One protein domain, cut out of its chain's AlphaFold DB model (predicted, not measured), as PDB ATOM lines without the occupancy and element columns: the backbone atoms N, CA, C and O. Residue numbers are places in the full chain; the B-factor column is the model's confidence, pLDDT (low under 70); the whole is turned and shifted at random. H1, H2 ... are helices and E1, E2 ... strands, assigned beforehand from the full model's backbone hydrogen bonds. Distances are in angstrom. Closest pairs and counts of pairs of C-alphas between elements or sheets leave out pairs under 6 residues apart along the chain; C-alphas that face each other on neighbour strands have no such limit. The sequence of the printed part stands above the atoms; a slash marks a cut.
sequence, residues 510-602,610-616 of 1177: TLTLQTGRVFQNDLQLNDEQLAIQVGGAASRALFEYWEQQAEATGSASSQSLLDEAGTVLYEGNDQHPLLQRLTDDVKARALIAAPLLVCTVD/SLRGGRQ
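What this domain is: This is residues 510 to 602 and 610 to 616 of the 1177 residues of the protein "Type I-F CRISPR-associated helicase Cas3" of Acidovorax sp. GW101-3H11 (UniProt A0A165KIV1). A small sheet of three strands is covered by one helix on each face, H1 on one and H4 on the other, which makes three layers, helices on both faces of a sheet. H3 lies beyond H4 and comes close to it, while H2 lies far off toward one end, joined to the sheet by unnamed stretches of chain. The printed part has 100 residues, with four named helices and three named strands in the order H1 E1 H2 E2 H3 H4 E3; the sheet runs E2 E1 E3 and is mixed, and the class is mixed, helices and strands. The whole is only just compact, close to loose, with a radius of gyration of the C-alphas of 14.9 A, and only just flat, spanning 48 by 32 by 17 A.

How they stand to each other: Start with H1, residues 513 to 522, and look for E1, residues 530 to 534: their closest C-alphas are those of Leu 513 and Val 534, 5.7 A apart. H1 is on the sheet at a height of 9.5 A, over E1 and E3, residues 596 to 600, and runs along the strands, at 18 degrees to E1 on the local plane. E1 is the inner strand, and its pairing is staggered. Its residues 530 to 532 pair with E3, parallel at 19 degrees, where N 531 and O 596 are 2.8 A apart, within hydrogen-bond range. Its residues 532 to 534 pair with E2, residues 567 to 569, antiparallel at 157 degrees, where N 534 and O 567 are 2.9 A apart, within hydrogen-bond range. H2, residues 540 to 552, is not on the sheet and touches no helix. H3, residues 577 to 582, is also not on the sheet. It is close to but not clearly touching H4, residues 586 to 593, with the C-alphas of Leu 579 and Arg 589 closest at 6.3 A. H4 is on the opposite face from H1, at a height of 8.6 A, over E2 and only just over E1, on which 3 of its 8 C-alphas fall; it runs slantwise to the strands, at 49 degrees to E2 on the local plane. In H1, H2, H3 and H4 every O i to N i+4 pair is within hydrogen-bond range.

Where its parts are: Find C-alpha 513 at (36.352, -38.055, 12.997); from there H1 runs 14.2 A to C-alpha 522. E1 covers 12.5 A and H2 18.7 A, reaching C-alpha 552 at (49.180, -44.852, -20.445). E2 is 6.2 A long, H3 8.8 A and H4 10.1 A. E3 runs 13.3 A to C-alpha 600 at (38.140, -28.619, 6.160).

The domain as a whole: Look at Gln 524 and Ala 552, whose C-alphas are the two farthest apart, 48.1 A. The link from H2 to E2, residues 553 to 566, is long. Residues 603 to 609 are not printed, and C-alphas 602 and 610 are 11.3 A apart across this cut. The mean pLDDT of the printed part is 73.5, with 43 residues under 70, among them residues 535 to 550 and 552 to 559.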
ATOM      1  N   THR A 510      43.578 -30.967   8.683       69.75
ATOM      2  CA  THR A 510      43.006 -32.316   8.724       69.75
ATOM      3  C   THR A 510      41.810 -32.293   9.657       69.75
ATOM      4  O   THR A 510      41.920 -31.776  10.770       69.75
ATOM      5  N   LEU A 511      40.684 -32.855   9.218       72.81
ATOM      6  CA  LEU A 511      39.529 -33.066  10.087       72.81
ATOM      7  C   LEU A 511      39.600 -34.477  10.671       72.81
ATOM      8  O   LEU A 511      39.612 -35.459   9.925       72.81
ATOM      9  N   THR A 512      39.625 -34.584  12.000       67.62
ATOM     10  CA  THR A 512      39.479 -35.876  12.678       67.62
ATOM     11  C   THR A 512      38.000 -36.256  12.759       67.62
ATOM     12  O   THR A 512      37.114 -35.397  12.815       67.62
ATOM     13  N   LEU A 513      37.718 -37.561  12.807       65.38
ATOM     14  CA  LEU A 513      36.352 -38.055  12.997       65.38
ATOM     15  C   LEU A 513      35.717 -37.480  14.270       65.38
ATOM     16  O   LEU A 513      34.546 -37.116  14.267       65.38
ATOM     17  N   GLN A 514      36.498 -37.352  15.340       62.69
ATOM     18  CA  GLN A 514      36.033 -36.844  16.627       62.69
ATOM     19  C   GLN A 514      35.541 -35.398  16.529       62.69
ATOM     20  O   GLN A 514      34.421 -35.120  16.948       62.69
ATOM     21  N   THR A 515      36.309 -34.497  15.904       68.88
ATOM     22  CA  THR A 515      35.876 -33.106  15.696       68.88
ATOM     23  C   THR A 515      34.580 -33.047  14.882       68.88
ATOM     24  O   THR A 515      33.659 -32.308  15.234       68.88
ATOM     25  N   GLY A 516      34.457 -33.880  13.842       75.12
ATOM     26  CA  GLY A 516      33.213 -34.014  13.079       75.12
ATOM     27  C   GLY A 516      32.033 -34.533  13.914       75.12
ATOM     28  O   GLY A 516      30.923 -34.013  13.800       75.12
ATOM     29  N   ARG A 517      32.256 -35.519  14.793       76.81
ATOM     30  CA  ARG A 517      31.225 -36.084  15.683       76.81
ATOM     31  C   ARG A 517      30.790 -35.108  16.772       76.81
ATOM     32  O   ARG A 517      29.602 -35.040  17.067       76.81
ATOM     33  N   VAL A 518      31.705 -34.312  17.326       77.62
ATOM     34  CA  VAL A 518      31.359 -33.214  18.247       77.62
ATOM     35  C   VAL A 518      30.427 -32.230  17.547       77.62
ATOM     36  O   VAL A 518      29.361 -31.923  18.072       77.62
ATOM     37  N   PHE A 519      30.767 -31.823  16.322       83.19
ATOM     38  CA  PHE A 519      29.926 -30.935  15.523       83.19
ATOM     39  C   PHE A 519      28.531 -31.531  15.272       83.19
ATOM     40  O   PHE A 519      27.513 -30.862  15.445       83.19
ATOM     41  N   GLN A 520      28.470 -32.809  14.898       85.38
ATOM     42  CA  GLN A 520      27.217 -33.531  14.683       85.38
ATOM     43  C   GLN A 520      26.355 -33.595  15.956       85.38
ATOM     44  O   GLN A 520      25.153 -33.326  15.896       85.38
ATOM     45  N   ASN A 521      26.969 -33.901  17.102       84.31
ATOM     46  CA  ASN A 521      26.303 -33.987  18.402       84.31
ATOM     47  C   ASN A 521      25.777 -32.624  18.869       84.31
ATOM     48  O   ASN A 521      24.627 -32.530  19.304       84.31
ATOM     49  N   ASP A 522      26.575 -31.562  18.724       83.81
ATOM     50  CA  ASP A 522      26.191 -30.193  19.085       83.81
ATOM     51  C   ASP A 522      24.960 -29.717  18.297       83.81
ATOM     52  O   ASP A 522      24.105 -29.004  18.829       83.81
ATOM     53  N   LEU A 523      24.834 -30.147  17.038       87.31
ATOM     54  CA  LEU A 523      23.678 -29.846  16.189       87.31
ATOM     55  C   LEU A 523      22.529 -30.864  16.314       87.31
ATOM     56  O   LEU A 523      21.470 -30.660  15.711       87.31
ATOM     57  N   GLN A 524      22.711 -31.931  17.098       86.19
ATOM     58  CA  GLN A 524      21.769 -33.046  17.258       86.19
ATOM     59  C   GLN A 524      21.349 -33.655  15.912       86.19
ATOM     60  O   GLN A 524      20.163 -33.864  15.650       86.19
ATOM     61  N   LEU A 525      22.326 -33.878  15.034       86.00
ATOM     62  CA  LEU A 525      22.138 -34.478  13.714       86.00
ATOM     63  C   LEU A 525      22.559 -35.947  13.737       86.00
ATOM     64  O   LEU A 525      23.350 -36.362  14.576       86.00
ATOM     65  N   ASN A 526      22.045 -36.739  12.800       81.25
ATOM     66  CA  ASN A 526      22.469 -38.128  12.606       81.25
ATOM     67  C   ASN A 526      23.311 -38.291  11.326       81.25
ATOM     68  O   ASN A 526      23.481 -37.342  10.554       81.25
ATOM     69  N   ASP A 527      23.816 -39.505  11.096       76.19
ATOM     70  CA  ASP A 527      24.675 -39.847   9.950       76.19
ATOM     71  C   ASP A 527      23.970 -39.738   8.587       76.19
ATOM     72  O   ASP A 527      24.626 -39.734   7.548       76.19
ATOM     73  N   GLU A 528      22.642 -39.581   8.561       76.75
ATOM     74  CA  GLU A 528      21.871 -39.365   7.333       76.75
ATOM     75  C   GLU A 528      21.663 -37.889   6.987       76.75
ATOM     76  O   GLU A 528      21.292 -37.552   5.864       76.75
ATOM     77  N   GLN A 529      21.866 -36.996   7.955       83.06
ATOM     78  CA  GLN A 529      21.643 -35.558   7.798       83.06
ATOM     79  C   GLN A 529      22.948 -34.785   7.604       83.06
ATOM     80  O   GLN A 529      22.934 -33.692   7.029       83.06
ATOM     81  N   LEU A 530      24.061 -35.340   8.085       89.62
ATOM     82  CA  LEU A 530      25.371 -34.708   8.082       89.62
ATOM     83  C   LEU A 530      26.431 -35.705   7.622       89.62
ATOM     84  O   LEU A 530      26.591 -36.761   8.227       89.62
ATOM     85  N   ALA A 531      27.167 -35.336   6.578       89.62
ATOM     86  CA  ALA A 531      28.370 -36.036   6.159       89.62
ATOM     87  C   ALA A 531      29.606 -35.451   6.846       89.62
ATOM     88  O   ALA A 531      29.745 -34.228   6.942       89.62
ATOM     89  N   ILE A 532      30.524 -36.316   7.275       85.25
ATOM     90  CA  ILE A 532      31.831 -35.923   7.814       85.25
ATOM     91  C   ILE A 532      32.901 -36.347   6.812       85.25
ATOM     92  O   ILE A 532      33.062 -37.539   6.544       85.25
ATOM     93  N   GLN A 533      33.643 -35.382   6.271       85.31
ATOM     94  CA  GLN A 533      34.791 -35.665   5.415       85.31
ATOM     95  C   GLN A 533      36.067 -35.708   6.258       85.31
ATOM     96  O   GLN A 533      36.631 -34.674   6.611       85.31
ATOM     97  N   VAL A 534      36.481 -36.925   6.617       72.75
ATOM     98  CA  VAL A 534      37.649 -37.200   7.464       72.75
ATOM     99  C   VAL A 534      38.911 -37.266   6.614       72.75
ATOM    100  O   VAL A 534      38.892 -37.824   5.513       72.75
ATOM    101  N   GLY A 535      40.015 -36.769   7.171       64.44
ATOM    102  CA  GLY A 535      41.333 -36.786   6.544       64.44
ATOM    103  C   GLY A 535      41.801 -35.398   6.111       64.44
ATOM    104  O   GLY A 535      41.236 -34.374   6.503       64.44
ATOM    105  N   GLY A 536      42.904 -35.379   5.369       58.66
ATOM    106  CA  GLY A 536      43.421 -34.216   4.647       58.66
ATOM    107  C   GLY A 536      43.681 -34.597   3.188       58.66
ATOM    108  O   GLY A 536      43.470 -35.750   2.807       58.66
ATOM    109  N   ALA A 537      44.143 -33.647   2.375       51.44
ATOM    110  CA  ALA A 537      44.566 -33.948   1.007       51.44
ATOM    111  C   ALA A 537      45.746 -34.948   1.017       51.44
ATOM    112  O   ALA A 537      46.695 -34.787   1.784       51.44
ATOM    113  N   ALA A 538      45.665 -35.998   0.200       46.84
ATOM    114  CA  ALA A 538      46.653 -37.058   0.053       46.84
ATOM    115  C   ALA A 538      47.974 -36.551  -0.540       46.84
ATOM    116  O   ALA A 538      48.046 -35.493  -1.172       46.84
ATOM    117  N   SER A 539      49.020 -37.369  -0.384       46.94
ATOM    118  CA  SER A 539      50.349 -37.112  -0.939       46.94
ATOM    119  C   SER A 539      50.306 -36.921  -2.461       46.94
ATOM    120  O   SER A 539      49.741 -37.729  -3.204       46.94
ATOM    121  N   ARG A 540      50.957 -35.845  -2.924       47.94
ATOM    122  CA  ARG A 540      51.090 -35.464  -4.339       47.94
ATOM    123  C   ARG A 540      51.644 -36.611  -5.199       47.94
ATOM    124  O   ARG A 540      51.204 -36.763  -6.335       47.94
ATOM    125  N   ALA A 541      52.546 -37.425  -4.646       44.47
ATOM    126  CA  ALA A 541      53.202 -38.526  -5.350       44.47
ATOM    127  C   ALA A 541      52.218 -39.626  -5.797       44.47
ATOM    128  O   ALA A 541      52.277 -40.073  -6.939       44.47
ATOM    129  N   LEU A 542      51.248 -40.000  -4.950       44.03
ATOM    130  CA  LEU A 542      50.232 -41.014  -5.284       44.03
ATOM    131  C   LEU A 542      49.310 -40.549  -6.417       44.03
ATOM    132  O   LEU A 542      49.026 -41.302  -7.350       44.03
ATOM    133  N   PHE A 543      48.902 -39.278  -6.373       53.56
ATOM    134  CA  PHE A 543      48.093 -38.665  -7.427       53.56
ATOM    135  C   PHE A 543      48.803 -38.699  -8.784       53.56
ATOM    136  O   PHE A 543      48.252 -39.127  -9.797       53.56
ATOM    137  N   GLU A 544      50.047 -38.234  -8.785       55.94
ATOM    138  CA  GLU A 544      50.900 -38.101  -9.967       55.94
ATOM    139  C   GLU A 544      51.106 -39.402 -10.712       55.94
ATOM    140  O   GLU A 544      51.317 -39.454 -11.922       55.94
ATOM    141  N   TYR A 545      51.053 -40.450  -9.938       55.03
ATOM    142  CA  TYR A 545      51.273 -41.781 -10.363       55.03
ATOM    143  C   TYR A 545      49.986 -42.379 -10.945       55.03
ATOM    144  O   TYR A 545      50.034 -42.842 -12.093       55.03
ATOM    145  N   TRP A 546      48.824 -42.310 -10.268       53.84
ATOM    146  CA  TRP A 546      47.520 -42.668 -10.874       53.84
ATOM    147  C   TRP A 546      47.306 -41.961 -12.217       53.84
ATOM    148  O   TRP A 546      46.763 -42.553 -13.148       53.84
ATOM    149  N   GLU A 547      47.778 -40.721 -12.346       60.50
ATOM    150  CA  GLU A 547      47.748 -39.951 -13.595       60.50
ATOM    151  C   GLU A 547      48.558 -40.618 -14.698       60.50
ATOM    152  O   GLU A 547      47.997 -40.946 -15.738       60.50
ATOM    153  N   GLN A 548      49.831 -40.927 -14.460       64.06
ATOM    154  CA  GLN A 548      50.654 -41.617 -15.457       64.06
ATOM    155  C   GLN A 548      50.056 -42.968 -15.893       64.06
ATOM    156  O   GLN A 548      50.179 -43.349 -17.055       64.06
ATOM    157  N   GLN A 549      49.376 -43.693 -14.992       61.28
ATOM    158  CA  GLN A 549      48.686 -44.949 -15.345       61.28
ATOM    159  C   GLN A 549      47.509 -44.715 -16.278       61.28
ATOM    160  O   GLN A 549      47.318 -45.419 -17.271       61.28
ATOM    161  N   ALA A 550      46.689 -43.743 -15.906       61.00
ATOM    162  CA  ALA A 550      45.476 -43.426 -16.616       61.00
ATOM    163  C   ALA A 550      45.827 -42.834 -17.993       61.00
ATOM    164  O   ALA A 550      45.212 -43.180 -18.994       61.00
ATOM    165  N   GLU A 551      46.907 -42.060 -18.095       71.88
ATOM    166  CA  GLU A 551      47.449 -41.574 -19.367       71.88
ATOM    167  C   GLU A 551      48.029 -42.672 -20.261       71.88
ATOM    168  O   GLU A 551      47.907 -42.572 -21.482       71.88
ATOM    169  N   ALA A 552      48.662 -43.703 -19.692       67.44
ATOM    170  CA  ALA A 552      49.180 -44.852 -20.445       67.44
ATOM    171  C   ALA A 552      48.066 -45.643 -21.150       67.44
ATOM    172  O   ALA A 552      48.283 -46.240 -22.199       67.44
ATOM    173  N   THR A 553      46.862 -45.618 -20.582       69.38
ATOM    174  CA  THR A 553      45.692 -46.379 -21.041       69.38
ATOM    175  C   THR A 553      44.642 -45.510 -21.743       69.38
ATOM    176  O   THR A 553      43.553 -45.986 -22.060       69.38
ATOM    177  N   GLY A 554      44.924 -44.218 -21.953       63.12
ATOM    178  CA  GLY A 554      43.958 -43.258 -22.502       63.12
ATOM    179  C   GLY A 554      42.740 -42.993 -21.603       63.12
ATOM    180  O   GLY A 554      41.768 -42.404 -22.061       63.12
ATOM    181  N   SER A 555      42.792 -43.405 -20.332       69.81
ATOM    182  CA  SER A 555      41.701 -43.353 -19.348       69.81
ATOM    183  C   SER A 555      41.911 -42.275 -18.271       69.81
ATOM    184  O   SER A 555      41.400 -42.403 -17.157       69.81
ATOM    185  N   ALA A 556      42.674 -41.217 -18.580       60.97
ATOM    186  CA  ALA A 556      43.036 -40.129 -17.657       60.97
ATOM    187  C   ALA A 556      41.829 -39.475 -16.963       60.97
ATOM    188  O   ALA A 556      41.916 -39.102 -15.794       60.97
ATOM    189  N   SER A 557      40.693 -39.387 -17.649       69.38
ATOM    190  CA  SER A 557      39.457 -38.822 -17.114       69.38
ATOM    191  C   SER A 557      38.715 -39.724 -16.133       69.38
ATOM    192  O   SER A 557      37.919 -39.202 -15.369       69.38
ATOM    193  N   SER A 558      38.984 -41.032 -16.084       62.41
ATOM    194  CA  SER A 558      38.279 -41.993 -15.207       62.41
ATOM    195  C   SER A 558      38.774 -42.027 -13.748       62.41
ATOM    196  O   SER A 558      38.387 -42.901 -12.972       62.41
ATOM    197  N   GLN A 559      39.665 -41.108 -13.372       69.12
ATOM    198  CA  GLN A 559      40.196 -41.019 -12.013       69.12
ATOM    199  C   GLN A 559      39.131 -40.624 -10.993       69.12
ATOM    200  O   GLN A 559      38.301 -39.763 -11.270       69.12
ATOM    201  N   SER A 560      39.254 -41.157  -9.771       71.12
ATOM    202  CA  SER A 560      38.418 -40.777  -8.624       71.12
ATOM    203  C   SER A 560      38.281 -39.255  -8.497       71.12
ATOM    204  O   SER A 560      39.272 -38.513  -8.516       71.12
ATOM    205  N   LEU A 561      37.039 -38.787  -8.343       78.62
ATOM    206  CA  LEU A 561      36.711 -37.360  -8.280       78.62
ATOM    207  C   LEU A 561      37.104 -36.741  -6.936       78.62
ATOM    208  O   LEU A 561      37.291 -35.528  -6.840       78.62
ATOM    209  N   LEU A 562      37.217 -37.570  -5.899       73.19
ATOM    210  CA  LEU A 562      37.711 -37.190  -4.583       73.19
ATOM    211  C   LEU A 562      39.031 -37.877  -4.266       73.19
ATOM    212  O   LEU A 562      39.417 -38.871  -4.881       73.19
ATOM    213  N   ASP A 563      39.722 -37.325  -3.275       63.12
ATOM    214  CA  ASP A 563      40.991 -37.869  -2.833       63.12
ATOM    215  C   ASP A 563      40.840 -39.232  -2.154       63.12
ATOM    216  O   ASP A 563      39.908 -39.457  -1.377       63.12
ATOM    217  N   GLU A 564      41.779 -40.138  -2.410       50.56
ATOM    218  CA  GLU A 564      41.692 -41.509  -1.909       50.56
ATOM    219  C   GLU A 564      41.930 -41.591  -0.397       50.56
ATOM    220  O   GLU A 564      41.269 -42.384   0.279       50.56
ATOM    221  N   ALA A 565      42.782 -40.708   0.144       46.31
ATOM    222  CA  ALA A 565      43.048 -40.604   1.581       46.31
ATOM    223  C   ALA A 565      41.849 -40.063   2.383       46.31
ATOM    224  O   ALA A 565      41.717 -40.345   3.575       46.31
ATOM    225  N   GLY A 566      40.958 -39.307   1.732       57.28
ATOM    226  CA  GLY A 566      39.744 -38.780   2.346       57.28
ATOM    227  C   GLY A 566      38.630 -39.828   2.392       57.28
ATOM    228  O   GLY A 566      38.360 -40.528   1.411       57.28
ATOM    229  N   THR A 567      37.938 -39.932   3.527       69.31
ATOM    230  CA  THR A 567      36.724 -40.757   3.653       69.31
ATOM    231  C   THR A 567      35.530 -39.864   3.949       69.31
ATOM    232  O   THR A 567      35.578 -39.043   4.862       69.31
ATOM    233  N   VAL A 568      34.452 -40.029   3.180       79.00
ATOM    234  CA  VAL A 568      33.174 -39.352   3.428       79.00
ATOM    235  C   VAL A 568      32.279 -40.316   4.192       79.00
ATOM    236  O   VAL A 568      31.840 -41.325   3.647       79.00
ATOM    237  N   LEU A 569      32.032 -40.016   5.464       76.31
ATOM    238  CA  LEU A 569      31.123 -40.784   6.306       76.31
ATOM    239  C   LEU A 569      29.733 -40.174   6.192       76.31
ATOM    240  O   LEU A 569      29.499 -39.068   6.677       76.31
ATOM    241  N   TYR A 570      28.843 -40.884   5.512       79.81
ATOM    242  CA  TYR A 570      27.464 -40.477   5.295       79.81
ATOM    243  C   TYR A 570      26.602 -41.720   5.123       79.81
ATOM    244  O   TYR A 570      26.848 -42.543   4.245       79.81
ATOM    245  N   GLU A 571      25.575 -41.831   5.950       73.12
ATOM    246  CA  GLU A 571      24.582 -42.891   5.871       73.12
ATOM    247  C   GLU A 571      23.278 -42.377   5.255       73.12
ATOM    248  O   GLU A 571      22.264 -43.034   5.375       73.12
ATOM    249  N   GLY A 572      23.199 -41.212   4.606       65.44
ATOM    250  CA  GLY A 572      21.936 -40.786   3.980       65.44
ATOM    251  C   GLY A 572      21.691 -41.441   2.617       65.44
ATOM    252  O   GLY A 572      22.365 -42.398   2.239       65.44
ATOM    253  N   ASN A 573      20.686 -40.960   1.877       68.88
ATOM    254  CA  ASN A 573      20.444 -41.426   0.510       68.88
ATOM    255  C   ASN A 573      21.380 -40.691  -0.465       68.88
ATOM    256  O   ASN A 573      21.190 -39.504  -0.727       68.88
ATOM    257  N   ASP A 574      22.385 -41.392  -0.986       66.62
ATOM    258  CA  ASP A 574      23.284 -40.928  -2.051       66.62
ATOM    259  C   ASP A 574      22.812 -41.369  -3.455       66.62
ATOM    260  O   ASP A 574      23.329 -40.907  -4.477       66.62
ATOM    261  N   GLN A 575      21.799 -42.240  -3.519       63.62
ATOM    262  CA  GLN A 575      21.219 -42.802  -4.737       63.62
ATOM    263  C   GLN A 575      20.206 -41.839  -5.357       63.62
ATOM    264  O   GLN A 575      19.010 -42.112  -5.464       63.62
ATOM    265  N   HIS A 576      20.694 -40.674  -5.771       67.44
ATOM    266  CA  HIS A 576      19.891 -39.713  -6.510       67.44
ATOM    267  C   HIS A 576      19.941 -40.032  -8.019       67.44
ATOM    268  O   HIS A 576      21.045 -40.116  -8.560       67.44
ATOM    269  N   PRO A 577      18.805 -40.149  -8.742       64.62
ATOM    270  CA  PRO A 577      18.797 -40.537 -10.156       64.62
ATOM    271  C   PRO A 577      19.648 -39.642 -11.059       64.62
ATOM    272  O   PRO A 577      20.232 -40.133 -12.019       64.62
ATOM    273  N   LEU A 578      19.740 -38.340 -10.759       67.38
ATOM    274  CA  LEU A 578      20.651 -37.455 -11.487       67.38
ATOM    275  C   LEU A 578      22.104 -37.690 -11.075       67.38
ATOM    276  O   LEU A 578      22.946 -37.751 -11.950       67.38
ATOM    277  N   LEU A 579      22.418 -37.898  -9.791       72.06
ATOM    278  CA  LEU A 579      23.807 -38.143  -9.373       72.06
ATOM    279  C   LEU A 579      24.342 -39.469  -9.915       72.06
ATOM    280  O   LEU A 579      25.483 -39.523 -10.347       72.06
ATOM    281  N   GLN A 580      23.509 -40.510  -9.963       70.62
ATOM    282  CA  GLN A 580      23.856 -41.800 -10.565       70.62
ATOM    283  C   GLN A 580      24.060 -41.719 -12.082       70.62
ATOM    284  O   GLN A 580      24.759 -42.548 -12.645       70.62
ATOM    285  N   ARG A 581      23.471 -40.720 -12.753       67.25
ATOM    286  CA  ARG A 581      23.769 -40.415 -14.164       67.25
ATOM    287  C   ARG A 581      25.044 -39.592 -14.338       67.25
ATOM    288  O   ARG A 581      25.523 -39.465 -15.456       67.25
ATOM    289  N   LEU A 582      25.526 -38.964 -13.267       67.06
ATOM    290  CA  LEU A 582      26.667 -38.055 -13.290       67.06
ATOM    291  C   LEU A 582      27.961 -38.760 -12.870       67.06
ATOM    292  O   LEU A 582      29.006 -38.476 -13.439       67.06
ATOM    293  N   THR A 583      27.916 -39.660 -11.885       72.88
ATOM    294  CA  THR A 583      29.093 -40.417 -11.440       72.88
ATOM    295  C   THR A 583      28.722 -41.692 -10.673       72.88
ATOM    296  O   THR A 583      27.742 -41.735  -9.917       72.88
ATOM    297  N   ASP A 584      29.557 -42.720 -10.825       72.25
ATOM    298  CA  ASP A 584      29.511 -43.950 -10.029       72.25
ATOM    299  C   ASP A 584      30.386 -43.881  -8.764       72.25
ATOM    300  O   ASP A 584      30.322 -44.776  -7.919       72.25
ATOM    301  N   ASP A 585      31.142 -42.792  -8.578       78.38
ATOM    302  CA  ASP A 585      31.948 -42.546  -7.381       78.38
ATOM    303  C   ASP A 585      31.047 -42.282  -6.163       78.38
ATOM    304  O   ASP A 585      30.479 -41.199  -5.981       78.38
ATOM    305  N   VAL A 586      30.933 -43.296  -5.300       79.50
ATOM    306  CA  VAL A 586      30.126 -43.269  -4.072       79.50
ATOM    307  C   VAL A 586      30.546 -42.132  -3.137       79.50
ATOM    308  O   VAL A 586      29.680 -41.481  -2.552       79.50
ATOM    309  N   LYS A 587      31.851 -41.845  -3.008       82.38
ATOM    310  CA  LYS A 587      32.333 -40.776  -2.120       82.38
ATOM    311  C   LYS A 587      31.904 -39.412  -2.661       82.38
ATOM    312  O   LYS A 587      31.414 -38.576  -1.899       82.38
ATOM    313  N   ALA A 588      32.041 -39.199  -3.972       84.94
ATOM    314  CA  ALA A 588      31.591 -37.970  -4.624       84.94
ATOM    315  C   ALA A 588      30.072 -37.789  -4.491       84.94
ATOM    316  O   ALA A 588      29.610 -36.709  -4.110       84.94
ATOM    317  N   ARG A 589      29.289 -38.854  -4.719       86.31
ATOM    318  CA  ARG A 589      27.831 -38.821  -4.519       86.31
ATOM    319  C   ARG A 589      27.459 -38.502  -3.079       86.31
ATOM    320  O   ARG A 589      26.593 -37.658  -2.877       86.31
ATOM    321  N   ALA A 590      28.118 -39.108  -2.092       86.69
ATOM    322  CA  ALA A 590      27.868 -38.838  -0.679       86.69
ATOM    323  C   ALA A 590      28.123 -37.363  -0.320       86.69
ATOM    324  O   ALA A 590      27.267 -36.723   0.291       86.69
ATOM    325  N   LEU A 591      29.251 -36.795  -0.766       90.69
ATOM    326  CA  LEU A 591      29.605 -35.389  -0.525       90.69
ATOM    327  C   LEU A 591      28.579 -34.420  -1.133       90.69
ATOM    328  O   LEU A 591      28.194 -33.425  -0.506       90.69
ATOM    329  N   ILE A 592      28.117 -34.704  -2.353       90.12
ATOM    330  CA  ILE A 592      27.143 -33.861  -3.054       90.12
ATOM    331  C   ILE A 592      25.737 -34.047  -2.463       90.12
ATOM    332  O   ILE A 592      25.036 -33.062  -2.234       90.12
ATOM    333  N   ALA A 593      25.316 -35.281  -2.184       87.75
ATOM    334  CA  ALA A 593      23.965 -35.593  -1.724       87.75
ATOM    335  C   ALA A 593      23.690 -35.108  -0.299       87.75
ATOM    336  O   ALA A 593      22.587 -34.627  -0.037       87.75
ATOM    337  N   ALA A 594      24.673 -35.193   0.601       91.00
ATOM    338  CA  ALA A 594      24.484 -34.881   2.012       91.00
ATOM    339  C   ALA A 594      23.859 -33.491   2.229       91.00
ATOM    340  O   ALA A 594      24.349 -32.513   1.660       91.00
ATOM    341  N   PRO A 595      22.804 -33.348   3.049       91.44
ATOM    342  CA  PRO A 595      22.246 -32.035   3.356       91.44
ATOM    343  C   PRO A 595      23.302 -31.110   3.959       91.44
ATOM    344  O   PRO A 595      23.590 -30.035   3.424       91.44
ATOM    345  N   LEU A 596      23.956 -31.572   5.025       95.38
ATOM    346  CA  LEU A 596      25.051 -30.869   5.675       95.38
ATOM    347  C   LEU A 596      26.367 -31.606   5.466       95.38
ATOM    348  O   LEU A 596      26.406 -32.833   5.461       95.38
ATOM    349  N   LEU A 597      27.439 -30.845   5.293       95.50
ATOM    350  CA  LEU A 597      28.798 -31.358   5.171       95.50
ATOM    351  C   LEU A 597      29.660 -30.680   6.229       95.50
ATOM    352  O   LEU A 597      29.648 -29.457   6.316       95.50
ATOM    353  N   VAL A 598      30.412 -31.457   6.999       93.94
ATOM    354  CA  VAL A 598      31.490 -30.955   7.854       93.94
ATOM    355  C   VAL A 598      32.807 -31.403   7.247       93.94
ATOM    356  O   VAL A 598      33.038 -32.598   7.051       93.94
ATOM    357  N   CYS A 599      33.655 -30.436   6.921       91.69
ATOM    358  CA  CYS A 599      34.929 -30.665   6.259       91.69
ATOM    359  C   CYS A 599      35.960 -29.614   6.694       91.69
ATOM    360  O   CYS A 599      35.691 -28.723   7.501       91.69
ATOM    361  N   THR A 600      37.168 -29.722   6.156       89.81
ATOM    362  CA  THR A 600      38.140 -28.619   6.160       89.81
ATOM    363  C   THR A 600      37.976 -27.772   4.903       89.81
ATOM    364  O   THR A 600      37.465 -28.252   3.890       89.81
ATOM    365  N   VAL A 601      38.457 -26.530   4.935       91.50
ATOM    366  CA  VAL A 601      38.555 -25.691   3.727       91.50
ATOM    367  C   VAL A 601      39.366 -26.402   2.638       91.50
ATOM    368  O   VAL A 601      38.935 -26.408   1.489       91.50
ATOM    369  N   ASP A 602      40.451 -27.096   3.004       89.62
ATOM    370  CA  ASP A 602      41.297 -27.884   2.096       89.62
ATOM    371  C   ASP A 602      40.508 -28.909   1.253       89.62
ATOM    372  O   ASP A 602      40.919 -29.220   0.140       89.62
ATOM    373  N   SER A 610      42.733 -26.988  -8.225       90.19
ATOM    374  CA  SER A 610      43.043 -28.177  -9.017       90.19
ATOM    375  C   SER A 610      43.573 -27.773 -10.393       90.19
ATOM    376  O   SER A 610      42.847 -27.262 -11.243       90.19
ATOM    377  N   LEU A 611      44.866 -28.023 -10.614       88.75
ATOM    378  CA  LEU A 611      45.545 -27.776 -11.889       88.75
ATOM    379  C   LEU A 611      45.274 -28.873 -12.928       88.75
ATOM    380  O   LEU A 611      45.545 -28.673 -14.111       88.75
ATOM    381  N   ARG A 612      44.787 -30.042 -12.494       82.81
ATOM    382  CA  ARG A 612      44.681 -31.259 -13.313       82.81
ATOM    383  C   ARG A 612      43.672 -32.267 -12.756       82.81
ATOM    384  O   ARG A 612      43.462 -32.336 -11.546       82.81
ATOM    385  N   GLY A 613      43.095 -33.074 -13.642       81.12
ATOM    386  CA  GLY A 613      42.115 -34.112 -13.313       81.12
ATOM    387  C   GLY A 613      40.726 -33.562 -12.965       81.12
ATOM    388  O   GLY A 613      40.434 -32.381 -13.146       81.12
ATOM    389  N   GLY A 614      39.849 -34.439 -12.463       81.94
ATOM    390  CA  GLY A 614      38.440 -34.145 -12.148       81.94
ATOM    391  C   GLY A 614      38.159 -33.599 -10.743       81.94
ATOM    392  O   GLY A 614      36.999 -33.477 -10.359       81.94
ATOM    393  N   ARG A 615      39.179 -33.267  -9.944       85.00
ATOM    394  CA  ARG A 615      39.025 -33.017  -8.492       85.00
ATOM    395  C   ARG A 615      38.219 -31.770  -8.119       85.00
ATOM    396  O   ARG A 615      37.684 -31.683  -7.021       85.00
ATOM    397  N   GLN A 616      38.092 -30.817  -9.033       90.19
ATOM    398  CA  GLN A 616      37.233 -29.642  -8.892       90.19
ATOM    399  C   GLN A 616      35.743 -29.992  -8.976       90.19
ATOM    400  O   GLN A 616      34.924 -29.258  -8.433       90.19
TER     401      GLN A 616